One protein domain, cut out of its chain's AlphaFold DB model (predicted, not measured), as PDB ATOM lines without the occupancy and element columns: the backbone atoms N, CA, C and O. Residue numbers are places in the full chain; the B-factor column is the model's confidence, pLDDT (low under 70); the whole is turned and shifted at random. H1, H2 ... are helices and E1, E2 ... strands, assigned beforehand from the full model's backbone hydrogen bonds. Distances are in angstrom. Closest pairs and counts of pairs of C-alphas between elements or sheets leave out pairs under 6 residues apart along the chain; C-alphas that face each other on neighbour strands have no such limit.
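What this domain is: This is residues 225 to 310 and 367 to 389 of the 406 residues of an uncharacterized protein of Bifidobacterium myosotis (UniProt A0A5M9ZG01). A single strongly twisted sheet of five strands has helix H1 packed over one face, while the longer helix H2 passes its E3 edge, only grazing it, and sticks out with residues 382 to 389. A long link, residues 280 to 291, leads from edge strand E3 to E4, on the other side of E2 and E1. The printed part has 109 residues, with two named helices and five named strands in the order H1 E1 E2 E3 E4 E5 H2; the sheet runs E3 E2 E1 E4 E5, all antiparallel, and the class is mixed, helices and strands. The whole is compact, with a radius of gyration of the C-alphas of 14.2 A, and rounded, spanning 35 by 34 by 26 A.

How they stand to each other: H1, residues 232 to 243, touches E1, residues 249 to 257, the closest C-alphas being those of Gly 236 and Phe 249, 5.3 A apart. E1 bends by 67 degrees at residue 252. E1 and E2, residues 260 to 267, form a hairpin at 158 degrees, with N 255 and O 262 at 2.8 A. E2 and E3, residues 273 to 279, form another at 157 degrees, with N 263 and O 277 at 2.8 A. H1 also touches E3, where the C-alphas of Ile 239 and Tyr 277 are closest at 6.6 A. E1 E2 E3 are a meander, each strand the antiparallel neighbour of the one before. With E4, residues 292 to 295, they make a Greek key, in which E4 pairs back with E1; N 254 and O 293 are 2.9 A apart. E4 and E5, residues 301 to 305, form a hairpin, with N 294 and O 302 at 3.0 A. H1 on one face of this sheet gives two layers, helix and sheet. H2, residues 368 to 389, only grazes the sheet with residues 370 to 381, near E3, and is apart from H1. Every O i to N i+4 pair is within hydrogen-bond range in H2, and 6 of 8 in H1.

Where its parts are: H1 begins at C-alpha 232, (13.005, 36.813, 261.980), and is 15.8 A long. E1 measures 21.4 A, E2 21.5 A, E3 19.9 A, E4 10.4 A and E5 11.9 A. H2, 30.9 A long, ends at C-alpha 389, (-13.132, 29.870, 249.590).

The domain as a whole: The C-alphas farthest apart, those of Asp 298 and Leu 387, are 41.2 A apart. Residues 311 to 366 are not printed, and C-alphas 310 and 367 are 27.9 A apart across the cut. The link from E3 to E4 is long. Mean pLDDT of the printed part is 70.4, but 45 in H2 and 63 in H1.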
ATOM      1  N   VAL A 225      23.117  38.895 249.764       89.44
ATOM      2  CA  VAL A 225      22.370  39.248 250.976       89.44
ATOM      3  C   VAL A 225      20.986  39.746 250.570       89.44
ATOM      4  O   VAL A 225      20.862  40.630 249.716       89.44
ATOM      5  N   TRP A 226      19.955  39.176 251.184       86.38
ATOM      6  CA  TRP A 226      18.585  39.638 251.043       86.38
ATOM      7  C   TRP A 226      18.442  41.008 251.710       86.38
ATOM      8  O   TRP A 226      18.831  41.182 252.863       86.38
ATOM      9  N   ARG A 227      17.916  41.989 250.974       81.75
ATOM     10  CA  ARG A 227      17.765  43.376 251.450       81.75
ATOM     11  C   ARG A 227      16.326  43.770 251.773       81.75
ATOM     12  O   ARG A 227      16.114  44.906 252.180       81.75
ATOM     13  N   GLY A 228      15.367  42.876 251.540       71.69
ATOM     14  CA  GLY A 228      13.974  43.127 251.894       71.69
ATOM     15  C   GLY A 228      13.787  43.131 253.408       71.69
ATOM     16  O   GLY A 228      14.590  42.547 254.142       71.69
ATOM     17  N   GLU A 229      12.720  43.774 253.866       70.31
ATOM     18  CA  GLU A 229      12.357  43.770 255.280       70.31
ATOM     19  C   GLU A 229      11.969  42.347 255.696       70.31
ATOM     20  O   GLU A 229      11.010  41.760 255.192       70.31
ATOM     21  N   LEU A 230      12.763  41.760 256.587       72.50
ATOM     22  CA  LEU A 230      12.470  40.474 257.194       72.50
ATOM     23  C   LEU A 230      12.872  40.521 258.658       72.50
ATOM     24  O   LEU A 230      14.057  40.483 258.990       72.50
ATOM     25  N   ASP A 231      11.874  40.557 259.529       69.56
ATOM     26  CA  ASP A 231      12.094  40.383 260.954       69.56
ATOM     27  C   ASP A 231      11.899  38.910 261.327       69.56
ATOM     28  O   ASP A 231      10.782  38.393 261.365       69.56
ATOM     29  N   ALA A 232      13.010  38.219 261.592       66.94
ATOM     30  CA  ALA A 232      13.005  36.813 261.980       66.94
ATOM     31  C   ALA A 232      12.286  36.564 263.317       66.94
ATOM     32  O   ALA A 232      11.741  35.472 263.497       66.94
ATOM     33  N   ALA A 233      12.259  37.552 264.223       67.25
ATOM     34  CA  ALA A 233      11.521  37.462 265.481       67.25
ATOM     35  C   ALA A 233      10.014  37.519 265.216       67.25
ATOM     36  O   ALA A 233       9.304  36.583 265.576       67.25
ATOM     37  N   THR A 234       9.553  38.519 264.452       68.19
ATOM     38  CA  THR A 234       8.160  38.591 263.981       68.19
ATOM     39  C   THR A 234       7.753  37.335 263.212       68.19
ATOM     40  O   THR A 234       6.651  36.827 263.399       68.19
ATOM     41  N   LEU A 235       8.634  36.777 262.375       71.25
ATOM     42  CA  LEU A 235       8.345  35.545 261.639       71.25
ATOM     43  C   LEU A 235       8.197  34.344 262.588       71.25
ATOM     44  O   LEU A 235       7.280  33.544 262.424       71.25
ATOM     45  N   GLY A 236       9.070  34.219 263.592       66.38
ATOM     46  CA  GLY A 236       8.970  33.196 264.637       66.38
ATOM     47  C   GLY A 236       7.677  33.316 265.445       66.38
ATOM     48  O   GLY A 236       6.957  32.327 265.595       66.38
ATOM     49  N   ASP A 237       7.336  34.531 265.870       66.94
ATOM     50  CA  ASP A 237       6.104  34.844 266.598       66.94
ATOM     51  C   ASP A 237       4.851  34.627 265.750       66.94
ATOM     52  O   ASP A 237       3.809  34.250 266.279       66.94
ATOM     53  N   PHE A 238       4.947  34.800 264.431       65.56
ATOM     54  CA  PHE A 238       3.856  34.520 263.505       65.56
ATOM     55  C   PHE A 238       3.652  33.015 263.274       65.56
ATOM     56  O   PHE A 238       2.524  32.529 263.182       65.56
ATOM     57  N   ILE A 239       4.746  32.255 263.192       65.25
ATOM     58  CA  ILE A 239       4.718  30.799 262.986       65.25
ATOM     59  C   ILE A 239       4.274  30.071 264.256       65.25
ATOM     60  O   ILE A 239       3.607  29.040 264.169       65.25
ATOM     61  N   ARG A 240       4.630  30.596 265.434       58.16
ATOM     62  CA  ARG A 240       4.368  29.968 266.732       58.16
ATOM     63  C   ARG A 240       2.880  29.624 266.944       58.16
ATOM     64  O   ARG A 240       2.597  28.456 267.197       58.16
ATOM     65  N   PRO A 241       1.907  30.532 266.735       50.19
ATOM     66  CA  PRO A 241       0.480  30.203 266.754       50.19
ATOM     67  C   PRO A 241       0.044  29.198 265.683       50.19
ATOM     68  O   PRO A 241      -0.901  28.445 265.901       50.19
ATOM     69  N   GLY A 242       0.712  29.201 264.526       52.91
ATOM     70  CA  GLY A 242       0.374  28.357 263.383       52.91
ATOM     71  C   GLY A 242       0.874  26.911 263.474       52.91
ATOM     72  O   GLY A 242       0.331  26.049 262.784       52.91
ATOM     73  N   ILE A 243       1.886  26.635 264.309       59.09
ATOM     74  CA  ILE A 243       2.453  25.291 264.523       59.09
ATOM     75  C   ILE A 243       2.219  24.795 265.957       59.09
ATOM     76  O   ILE A 243       1.559  23.772 266.138       59.09
ATOM     77  N   ASP A 244       2.798  25.469 266.958       59.66
ATOM     78  CA  ASP A 244       2.688  25.120 268.383       59.66
ATOM     79  C   ASP A 244       3.047  26.321 269.272       59.66
ATOM     80  O   ASP A 244       4.183  26.786 269.303       59.66
ATOM     81  N   VAL A 245       2.079  26.818 270.037       56.56
ATOM     82  CA  VAL A 245       2.248  28.026 270.856       56.56
ATOM     83  C   VAL A 245       3.270  27.897 271.979       56.56
ATOM     84  O   VAL A 245       3.780  28.915 272.444       56.56
ATOM     85  N   ASN A 246       3.556  26.672 272.419       61.78
ATOM     86  CA  ASN A 246       4.443  26.436 273.555       61.78
ATOM     87  C   ASN A 246       5.909  26.357 273.145       61.78
ATOM     88  O   ASN A 246       6.767  26.257 274.016       61.78
ATOM     89  N   HIS A 247       6.182  26.323 271.839       64.88
ATOM     90  CA  HIS A 247       7.518  26.088 271.328       64.88
ATOM     91  C   HIS A 247       8.082  27.352 270.689       64.88
ATOM     92  O   HIS A 247       7.395  28.134 270.025       64.88
ATOM     93  N   THR A 248       9.376  27.542 270.880       76.06
ATOM     94  CA  THR A 248      10.145  28.599 270.252       76.06
ATOM     95  C   THR A 248      10.628  28.102 268.901       76.06
ATOM     96  O   THR A 248      11.354  27.108 268.799       76.06
ATOM     97  N   PHE A 249      10.248  28.810 267.840       80.06
ATOM     98  CA  PHE A 249      10.652  28.468 266.484       80.06
ATOM     99  C   PHE A 249      11.682  29.451 265.951       80.06
ATOM    100  O   PHE A 249      11.458  30.656 265.930       80.06
ATOM    101  N   ALA A 250      12.792  28.913 265.453       85.31
ATOM    102  CA  ALA A 250      13.814  29.662 264.739       85.31
ATOM    103  C   ALA A 250      13.658  29.421 263.224       85.31
ATOM    104  O   ALA A 250      14.096  28.368 262.730       85.31
ATOM    105  N   PRO A 251      13.008  30.332 262.477       87.19
ATOM    106  CA  PRO A 251      12.907  30.231 261.027       87.19
ATOM    107  C   PRO A 251      14.294  30.327 260.393       87.19
ATOM    108  O   PRO A 251      15.125  31.136 260.796       87.19
ATOM    109  N   PHE A 252      14.558  29.474 259.404       87.44
ATOM    110  CA  PHE A 252      15.860  29.430 258.726       87.44
ATOM    111  C   PHE A 252      15.765  29.378 257.199       87.44
ATOM    112  O   PHE A 252      16.789  29.512 256.531       87.44
ATOM    113  N   ARG A 253      14.570  29.172 256.634       90.19
ATOM    114  CA  ARG A 253      14.323  29.215 255.186       90.19
ATOM    115  C   ARG A 253      12.910  29.703 254.911       90.19
ATOM    116  O   ARG A 253      11.978  29.233 255.554       90.19
ATOM    117  N   VAL A 254      12.754  30.576 253.924       90.00
ATOM    118  CA  VAL A 254      11.453  31.014 253.405       90.00
ATOM    119  C   VAL A 254      11.461  30.850 251.893       90.00
ATOM    120  O   VAL A 254      12.411  31.251 251.227       90.00
ATOM    121  N   THR A 255      10.434  30.211 251.349       90.25
ATOM    122  CA  THR A 255      10.255  29.992 249.908       90.25
ATOM    123  C   THR A 255       8.903  30.546 249.495       90.25
ATOM    124  O   THR A 255       7.892  30.148 250.067       90.25
ATOM    125  N   ALA A 256       8.873  31.444 248.515       84.81
ATOM    126  CA  ALA A 256       7.628  31.875 247.892       84.81
ATOM    127  C   ALA A 256       7.281  30.911 246.751       84.81
ATOM    128  O   ALA A 256       8.141  30.589 245.930       84.81
ATOM    129  N   HIS A 257       6.051  30.410 246.715       81.00
ATOM    130  CA  HIS A 257       5.614  29.459 245.697       81.00
ATOM    131  C   HIS A 257       4.097  29.500 245.489       81.00
ATOM    132  O   HIS A 257       3.355  29.281 246.437       81.00
ATOM    133  N   ASP A 258       3.632  29.713 244.259       76.38
ATOM    134  CA  ASP A 258       2.225  29.890 243.893       76.38
ATOM    135  C   ASP A 258       1.483  30.911 244.781       76.38
ATOM    136  O   ASP A 258       0.329  30.712 245.158       76.38
ATOM    137  N   GLY A 259       2.153  32.009 245.148       69.94
ATOM    138  CA  GLY A 259       1.559  33.085 245.955       69.94
ATOM    139  C   GLY A 259       1.415  32.785 247.454       69.94
ATOM    140  O   GLY A 259       0.824  33.589 248.173       69.94
ATOM    141  N   ARG A 260       1.973  31.671 247.940       76.38
ATOM    142  CA  ARG A 260       2.125  31.362 249.374       76.38
ATOM    143  C   ARG A 260       3.593  31.381 249.786       76.38
ATOM    144  O   ARG A 260       4.489  31.120 248.984       76.38
ATOM    145  N   LEU A 261       3.831  31.623 251.066       80.75
ATOM    146  CA  LEU A 261       5.119  31.466 251.723       80.75
ATOM    147  C   LEU A 261       5.176  30.118 252.439       80.75
ATOM    148  O   LEU A 261       4.322  29.792 253.267       80.75
ATOM    149  N   ILE A 262       6.218  29.354 252.141       84.69
ATOM    150  CA  ILE A 262       6.593  28.126 252.833       84.69
ATOM    151  C   ILE A 262       7.798  28.450 253.710       84.69
ATOM    152  O   ILE A 262       8.881  28.756 253.209       84.69
ATOM    153  N   ILE A 263       7.615  28.383 255.024       88.00
ATOM    154  CA  ILE A 263       8.631  28.735 256.010       88.00
ATOM    155  C   ILE A 263       9.109  27.470 256.718       88.00
ATOM    156  O   ILE A 263       8.324  26.767 257.352       88.00
ATOM    157  N   ALA A 264      10.405  27.180 256.627       87.81
ATOM    158  CA  ALA A 264      11.041  26.118 257.391       87.81
ATOM    159  C   ALA A 264      11.671  26.681 258.665       87.81
ATOM    160  O   ALA A 264      12.504  27.593 258.621       87.81
ATOM    161  N   SER A 265      11.315  26.068 259.790       85.19
ATOM    162  CA  SER A 265      11.738  26.490 261.123       85.19
ATOM    163  C   SER A 265      12.316  25.335 261.920       85.19
ATOM    164  O   SER A 265      11.982  24.167 261.700       85.19
ATOM    165  N   ARG A 266      13.223  25.650 262.844       85.31
ATOM    166  CA  ARG A 266      13.679  24.713 263.869       85.31
ATOM    167  C   ARG A 266      12.894  24.943 265.140       85.31
ATOM    168  O   ARG A 266      12.818  26.065 265.617       85.31
ATOM    169  N   ASP A 267      12.356  23.861 265.664       82.50
ATOM    170  CA  ASP A 267      11.803  23.776 267.001       82.50
ATOM    171  C   ASP A 267      12.961  23.758 268.003       82.50
ATOM    172  O   ASP A 267      13.751  22.806 268.031       82.50
ATOM    173  N   MET A 268      13.121  24.846 268.749       80.00
ATOM    174  CA  MET A 268      14.234  25.011 269.681       80.00
ATOM    175  C   MET A 268      14.058  24.154 270.939       80.00
ATOM    176  O   MET A 268      15.060  23.769 271.541       80.00
ATOM    177  N   ASP A 269      12.824  23.765 271.256       75.12
ATOM    178  CA  ASP A 269      12.481  22.999 272.452       75.12
ATOM    179  C   ASP A 269      12.524  21.480 272.184       75.12
ATOM    180  O   ASP A 269      12.979  20.697 273.020       75.12
ATOM    181  N   GLU A 270      12.197  21.028 270.965       69.44
ATOM    182  CA  GLU A 270      12.325  19.620 270.545       69.44
ATOM    183  C   GLU A 270      13.657  19.295 269.841       69.44
ATOM    184  O   GLU A 270      13.688  18.794 268.711       69.44
ATOM    185  N   LYS A 271      14.797  19.524 270.503       71.38
ATOM    186  CA  LYS A 271      16.132  19.131 269.987       71.38
ATOM    187  C   LYS A 271      16.441  19.658 268.569       71.38
ATOM    188  O   LYS A 271      17.186  19.019 267.819       71.38
ATOM    189  N   GLY A 272      15.879  20.799 268.165       68.38
ATOM    190  CA  GLY A 272      16.118  21.380 266.842       68.38
ATOM    191  C   GLY A 272      15.367  20.682 265.705       68.38
ATOM    192  O   GLY A 272      15.842  20.714 264.560       68.38
ATOM    193  N   ARG A 273      14.241  20.010 265.986       75.88
ATOM    194  CA  ARG A 273      13.432  19.339 264.958       75.88
ATOM    195  C   ARG A 273      12.962  20.345 263.908       75.88
ATOM    196  O   ARG A 273      12.570  21.459 264.226       75.88
ATOM    197  N   ARG A 274      12.998  19.956 262.633       78.81
ATOM    198  CA  ARG A 274      12.527  20.817 261.540       78.81
ATOM    199  C   ARG A 274      11.012  20.730 261.407       78.81
ATOM    200  O   ARG A 274      10.463  19.628 261.392       78.81
ATOM    201  N   ARG A 275      10.371  21.882 261.259       77.50
ATOM    202  CA  ARG A 275       8.939  22.052 261.006       77.50
ATOM    203  C   ARG A 275       8.743  22.955 259.789       77.50
ATOM    204  O   ARG A 275       9.638  23.730 259.451       77.50
ATOM    205  N   LEU A 276       7.595  22.827 259.135       78.19
ATOM    206  CA  LEU A 276       7.199  23.662 258.005       78.19
ATOM    207  C   LEU A 276       5.897  24.381 258.340       78.19
ATOM    208  O   LEU A 276       5.018  23.809 258.977       78.19
ATOM    209  N   TYR A 277       5.793  25.620 257.887       76.50
ATOM    210  CA  TYR A 277       4.601  26.441 257.993       76.50
ATOM    211  C   TYR A 277       4.257  27.015 256.626       76.50
ATOM    212  O   TYR A 277       5.144  27.476 255.912       76.50
ATOM    213  N   GLU A 278       2.977  26.992 256.264       76.31
ATOM    214  CA  GLU A 278       2.495  27.546 255.000       76.31
ATOM    215  C   GLU A 278       1.479  28.657 255.254       76.31
ATOM    216  O   GLU A 278       0.405  28.419 255.824       76.31
ATOM    217  N   THR A 279       1.790  29.855 254.763       63.50
ATOM    218  CA  THR A 279       0.918  31.024 254.872       63.50
ATOM    219  C   THR A 279       0.727  31.727 253.531       63.50
ATOM    220  O   THR A 279       1.598  31.699 252.669       63.50
ATOM    221  N   TRP A 280      -0.436  32.349 253.361       71.31
ATOM    222  CA  TRP A 280      -0.749  33.258 252.255       71.31
ATOM    223  C   TRP A 280      -0.525  34.723 252.640       71.31
ATOM    224  O   TRP A 280      -0.706  35.615 251.816       71.31
ATOM    225  N   ASP A 281      -0.155  34.971 253.896       68.12
ATOM    226  CA  ASP A 281       0.128  36.310 254.377       68.12
ATOM    227  C   ASP A 281       1.436  36.814 253.763       68.12
ATOM    228  O   ASP A 281       2.426  36.072 253.713       68.12
ATOM    229  N   PRO A 282       1.478  38.078 253.315       69.56
ATOM    230  CA  PRO A 282       2.650  38.661 252.679       69.56
ATOM    231  C   PRO A 282       3.687  39.079 253.733       69.56
ATOM    232  O   PRO A 282       4.062  40.242 253.813       69.56
ATOM    233  N   LEU A 283       4.142  38.135 254.565       70.75
ATOM    234  CA  LEU A 283       5.119  38.389 255.636       70.75
ATOM    235  C   LEU A 283       6.485  38.823 255.100       70.75
ATOM    236  O   LEU A 283       7.260  39.449 255.811       70.75
ATOM    237  N   VAL A 284       6.778  38.453 253.853       79.88
ATOM    238  CA  VAL A 284       7.982  38.856 253.126       79.88
ATOM    239  C   VAL A 284       7.522  39.426 251.783       79.88
ATOM    240  O   VAL A 284       7.575  38.726 250.773       79.88
ATOM    241  N   PRO A 285       6.983  40.657 251.765       74.62
ATOM    242  CA  PRO A 285       6.273  41.194 250.602       74.62
ATOM    243  C   PRO A 285       7.183  41.358 249.379       74.62
ATOM    244  O   PRO A 285       6.721  41.262 248.245       74.62
ATOM    245  N   ASP A 286       8.482  41.548 249.608       82.94
ATOM    246  CA  ASP A 286       9.477  41.692 248.549       82.94
ATOM    247  C   ASP A 286       9.895  40.350 247.923       82.94
ATOM    248  O   ASP A 286      10.509  40.341 246.851       82.94
ATOM    249  N   LEU A 287       9.580  39.214 248.566       85.12
ATOM    250  CA  LEU A 287       9.954  37.883 248.086       85.12
ATOM    251  C   LEU A 287       9.018  37.447 246.955       85.12
ATOM    252  O   LEU A 287       7.831  37.197 247.160       85.12
ATOM    253  N   LYS A 288       9.565  37.341 245.743       86.12
ATOM    254  CA  LYS A 288       8.800  36.994 244.542       86.12
ATOM    255  C   LYS A 288       8.572  35.499 244.442       86.12
ATOM    256  O   LYS A 288       9.374  34.701 244.914       86.12
ATOM    257  N   ASP A 289       7.513  35.131 243.732       83.88
ATOM    258  CA  ASP A 289       7.185  33.734 243.494       83.88
ATOM    259  C   ASP A 289       8.352  32.949 242.875       83.88
ATOM    260  O   ASP A 289       9.018  33.414 241.946       83.88
ATOM    261  N   GLY A 290       8.625  31.770 243.429       79.56
ATOM    262  CA  GLY A 290       9.772  30.936 243.086       79.56
ATOM    263  C   GLY A 290      11.081  31.323 243.781       79.56
ATOM    264  O   GLY A 290      12.025  30.541 243.730       79.56
ATOM    265  N   GLN A 291      11.181  32.473 244.456       88.94
ATOM    266  CA  GLN A 291      12.397  32.837 245.188       88.94
ATOM    267  C   GLN A 291      12.501  32.105 246.531       88.94
ATOM    268  O   GLN A 291      11.509  31.803 247.201       88.94
ATOM    269  N   THR A 292      13.737  31.835 246.950       90.44
ATOM    270  CA  THR A 292      14.050  31.277 248.273       90.44
ATOM    271  C   THR A 292      15.099  32.122 248.968       90.44
ATOM    272  O   THR A 292      16.138  32.434 248.385       90.44
ATOM    273  N   ILE A 293      14.854  32.413 250.242       91.44
ATOM    274  CA  ILE A 293      15.834  33.001 251.149       91.44
ATOM    275  C   ILE A 293      16.164  32.032 252.285       91.44
ATOM    276  O   ILE A 293      15.292  31.318 252.783       91.44
ATOM    277  N   GLU A 294      17.426  32.000 252.704       92.19
ATOM    278  CA  GLU A 294      17.888  31.193 253.841       92.19
ATOM    279  C   GLU A 294      18.736  32.028 254.799       92.19
ATOM    280  O   GLU A 294      19.491  32.903 254.372       92.19
ATOM    281  N   ALA A 295      18.614  31.730 256.091       89.00
ATOM    282  CA  ALA A 295      19.430  32.327 257.138       89.00
ATOM    283  C   ALA A 295      20.790  31.618 257.222       89.00
ATOM    284  O   ALA A 295      20.874  30.385 257.240       89.00
ATOM    285  N   ASP A 296      21.867  32.388 257.334       83.56
ATOM    286  CA  ASP A 296      23.236  31.866 257.367       83.56
ATOM    287  C   ASP A 296      23.685  31.333 258.746       83.56
ATOM    288  O   ASP A 296      24.747  30.713 258.882       83.56
ATOM    289  N   GLY A 297      22.847  31.538 259.762       77.69
ATOM    290  CA  GLY A 297      23.080  31.164 261.156       77.69
ATOM    291  C   GLY A 297      23.507  32.317 262.065       77.69
ATOM    292  O   GLY A 297      23.358  32.165 263.272       77.69
ATOM    293  N   ASP A 298      23.945  33.449 261.508       79.12
ATOM    294  CA  ASP A 298      24.295  34.671 262.252       79.12
ATOM    295  C   ASP A 298      23.147  35.703 262.207       79.12
ATOM    296  O   ASP A 298      23.296  36.848 262.625       79.12
ATOM    297  N   GLY A 299      21.981  35.288 261.701       74.56
ATOM    298  CA  GLY A 299      20.782  36.118 261.568       74.56
ATOM    299  C   GLY A 299      20.693  36.880 260.245       74.56
ATOM    300  O   GLY A 299      19.709  37.582 260.023       74.56
ATOM    301  N   VAL A 300      21.670  36.720 259.345       85.75
ATOM    302  CA  VAL A 300      21.652  37.346 258.018       85.75
ATOM    303  C   VAL A 300      20.959  36.423 257.022       85.75
ATOM    304  O   VAL A 300      21.228  35.222 256.958       85.75
ATOM    305  N   TRP A 301      20.057  36.994 256.228       89.44
ATOM    306  CA  TRP A 301      19.313  36.272 255.202       89.44
ATOM    307  C   TRP A 301      19.934  36.482 253.829       89.44
ATOM    308  O   TRP A 301      20.350  37.584 253.478       89.44
ATOM    309  N   HIS A 302      19.973  35.419 253.034       90.06
ATOM    310  CA  HIS A 302      20.537  35.438 251.691       90.06
ATOM    311  C   HIS A 302      19.541  34.891 250.676       90.06
ATOM    312  O   HIS A 302      18.860  33.906 250.957       90.06
ATOM    313  N   LEU A 303      19.497  35.490 249.484       91.19
ATOM    314  CA  LEU A 303      18.736  34.991 248.339       91.19
ATOM    315  C   LEU A 303      19.449  33.769 247.757       91.19
ATOM    316  O   LEU A 303      20.406  33.881 246.989       91.19
ATOM    317  N   THR A 304      19.017  32.581 248.168       89.56
ATOM    318  CA  THR A 304      19.652  31.314 247.793       89.56
ATOM    319  C   THR A 304      19.118  30.745 246.486       89.56
ATOM    320  O   THR A 304      19.813  29.948 245.848       89.56
ATOM    321  N   HIS A 305      17.929  31.178 246.064       85.12
ATOM    322  CA  HIS A 305      17.361  30.846 244.766       85.12
ATOM    323  C   HIS A 305      16.578  32.026 244.189       85.12
ATOM    324  O   HIS A 305      15.703  32.579 244.857       85.12
ATOM    325  N   ASP A 306      16.875  32.352 242.932       85.62
ATOM    326  CA  ASP A 306      16.077  33.228 242.085       85.62
ATOM    327  C   ASP A 306      15.820  32.508 240.748       85.62
ATOM    328  O   ASP A 306      16.785  32.108 240.085       85.62
ATOM    329  N   PRO A 307      14.557  32.318 240.325       76.44
ATOM    330  CA  PRO A 307      14.252  31.708 239.033       76.44
ATOM    331  C   PRO A 307      14.794  32.523 237.845       76.44
ATOM    332  O   PRO A 307      15.011  31.963 236.770       76.44
ATOM    333  N   ALA A 308      15.050  33.826 238.013       74.56
ATOM    334  CA  ALA A 308      15.660  34.665 236.981       74.56
ATOM    335  C   ALA A 308      17.133  34.312 236.706       74.56
ATOM    336  O   ALA A 308      17.611  34.537 235.591       74.56
ATOM    337  N   ASP A 309      17.822  33.723 237.687       71.00
ATOM    338  CA  ASP A 309      19.222  33.302 237.575       71.00
ATOM    339  C   ASP A 309      19.368  31.907 236.948       71.00
ATOM    340  O   ASP A 309      20.485  31.447 236.680       71.00
ATOM    341  N   GLU A 310      18.258  31.204 236.687       66.06
ATOM    342  CA  GLU A 310      18.329  29.911 236.026       66.06
ATOM    343  C   GLU A 310      18.787  30.069 234.569       66.06
ATOM    344  O   GLU A 310      18.204  30.840 233.795       66.06
ATOM    345  N   GLY A 367      12.769  13.812 257.188       57.84
ATOM    346  CA  GLY A 367      12.693  12.355 256.980       57.84
ATOM    347  C   GLY A 367      11.394  11.922 256.280       57.84
ATOM    348  O   GLY A 367      10.345  12.512 256.512       57.84
ATOM    349  N   GLU A 368      11.420  10.853 255.476       47.62
ATOM    350  CA  GLU A 368      10.268  10.410 254.659       47.62
ATOM    351  C   GLU A 368       8.978  10.164 255.478       47.62
ATOM    352  O   GLU A 368       7.866  10.413 255.011       47.62
ATOM    353  N   ARG A 369       9.108   9.713 256.735       47.31
ATOM    354  CA  ARG A 369       7.973   9.552 257.664       47.31
ATOM    355  C   ARG A 369       7.376  10.888 258.109       47.31
ATOM    356  O   ARG A 369       6.154  11.000 258.177       47.31
ATOM    357  N   ASP A 370       8.225  11.874 258.387       51.62
ATOM    358  CA  ASP A 370       7.797  13.222 258.761       51.62
ATOM    359  C   ASP A 370       7.159  13.919 257.547       51.62
ATOM    360  O   ASP A 370       6.076  14.480 257.679       51.62
ATOM    361  N   TRP A 371       7.711  13.734 256.341       54.78
ATOM    362  CA  TRP A 371       7.125  14.222 255.086       54.78
ATOM    363  C   TRP A 371       5.720  13.665 254.820       54.78
ATOM    364  O   TRP A 371       4.801  14.415 254.500       54.78
ATOM    365  N   ARG A 372       5.503  12.349 254.984       49.69
ATOM    366  CA  ARG A 372       4.167  11.744 254.795       49.69
ATOM    367  C   ARG A 372       3.152  12.241 255.823       49.69
ATOM    368  O   ARG A 372       1.968  12.340 255.504       49.69
ATOM    369  N   ARG A 373       3.594  12.507 257.055       48.97
ATOM    370  CA  ARG A 373       2.741  13.049 258.119       48.97
ATOM    371  C   ARG A 373       2.373  14.504 257.828       48.97
ATOM    372  O   ARG A 373       1.196  14.841 257.903       48.97
ATOM    373  N   GLU A 374       3.346  15.298 257.399       53.22
ATOM    374  CA  GLU A 374       3.166  16.698 257.021       53.22
ATOM    375  C   GLU A 374       2.261  16.839 255.791       53.22
ATOM    376  O   GLU A 374       1.300  17.597 255.812       53.22
ATOM    377  N   ARG A 375       2.440  16.003 254.758       53.03
ATOM    378  CA  ARG A 375       1.542  15.989 253.591       53.03
ATOM    379  C   ARG A 375       0.095  15.648 253.929       53.03
ATOM    380  O   ARG A 375      -0.814  16.145 253.273       53.03
ATOM    381  N   ARG A 376      -0.134  14.780 254.919       46.78
ATOM    382  CA  ARG A 376      -1.494  14.461 255.378       46.78
ATOM    383  C   ARG A 376      -2.126  15.655 256.085       46.78
ATOM    384  O   ARG A 376      -3.294  15.925 255.840       46.78
ATOM    385  N   LEU A 377      -1.359  16.381 256.897       45.25
ATOM    386  CA  LEU A 377      -1.818  17.609 257.548       45.25
ATOM    387  C   LEU A 377      -2.090  18.720 256.524       45.25
ATOM    388  O   LEU A 377      -3.164  19.308 256.545       45.25
ATOM    389  N   GLN A 378      -1.194  18.922 255.559       47.41
ATOM    390  CA  GLN A 378      -1.367  19.888 254.468       47.41
ATOM    391  C   GLN A 378      -2.580  19.570 253.581       47.41
ATOM    392  O   GLN A 378      -3.331  20.469 253.217       47.41
ATOM    393  N   ALA A 379      -2.833  18.292 253.276       41.34
ATOM    394  CA  ALA A 379      -4.027  17.887 252.531       41.34
ATOM    395  C   ALA A 379      -5.324  18.202 253.297       41.34
ATOM    396  O   ALA A 379      -6.303  18.633 252.694       41.34
ATOM    397  N   ILE A 380      -5.321  18.038 254.622       41.19
ATOM    398  CA  ILE A 380      -6.456  18.397 255.483       41.19
ATOM    399  C   ILE A 380      -6.648  19.922 255.503       41.19
ATOM    400  O   ILE A 380      -7.761  20.403 255.306       41.19
ATOM    401  N   ILE A 381      -5.566  20.691 255.642       42.44
ATOM    402  CA  ILE A 381      -5.597  22.163 255.634       42.44
ATOM    403  C   ILE A 381      -6.064  22.713 254.275       42.44
ATOM    404  O   ILE A 381      -6.844  23.663 254.230       42.44
ATOM    405  N   ALA A 382      -5.649  22.108 253.161       38.53
ATOM    406  CA  ALA A 382      -6.085  22.497 251.819       38.53
ATOM    407  C   ALA A 382      -7.587  22.245 251.592       38.53
ATOM    408  O   ALA A 382      -8.260  23.073 250.981       38.53
ATOM    409  N   VAL A 383      -8.131  21.145 252.125       38.22
ATOM    410  CA  VAL A 383      -9.579  20.862 252.094       38.22
ATOM    411  C   VAL A 383     -10.357  21.900 252.905       38.22
ATOM    412  O   VAL A 383     -11.365  22.416 252.427       38.22
ATOM    413  N   ILE A 384      -9.853  22.269 254.086       43.25
ATOM    414  CA  ILE A 384     -10.457  23.306 254.935       43.25
ATOM    415  C   ILE A 384     -10.452  24.665 254.216       43.25
ATOM    416  O   ILE A 384     -11.486  25.324 254.131       43.25
ATOM    417  N   ARG A 385      -9.328  25.059 253.604       43.06
ATOM    418  CA  ARG A 385      -9.211  26.327 252.860       43.06
ATOM    419  C   ARG A 385     -10.074  26.357 251.590       43.06
ATOM    420  O   ARG A 385     -10.650  27.397 251.275       43.06
ATOM    421  N   GLY A 386     -10.219  25.228 250.890       34.03
ATOM    422  CA  GLY A 386     -11.123  25.102 249.741       34.03
ATOM    423  C   GLY A 386     -12.597  25.277 250.120       34.03
ATOM    424  O   GLY A 386     -13.349  25.929 249.398       34.03
ATOM    425  N   LEU A 387     -12.996  24.770 251.290       40.38
ATOM    426  CA  LEU A 387     -14.334  24.986 251.845       40.38
ATOM    427  C   LEU A 387     -14.555  26.454 252.241       40.38
ATOM    428  O   LEU A 387     -15.598  27.013 251.911       40.38
ATOM    429  N   SER A 388     -13.564  27.116 252.845       40.50
ATOM    430  CA  SER A 388     -13.649  28.547 253.175       40.50
ATOM    431  C   SER A 388     -13.763  29.444 251.933       40.50
ATOM    432  O   SER A 388     -14.550  30.388 251.929       40.50
ATOM    433  N   ALA A 389     -13.037  29.134 250.853       38.12
ATOM    434  CA  ALA A 389     -13.132  29.870 249.590       38.12
ATOM    435  C   ALA A 389     -14.488  29.662 248.885       38.12
ATOM    436  O   ALA A 389     -15.057  30.612 248.345       38.12
TER     437      ALA A 389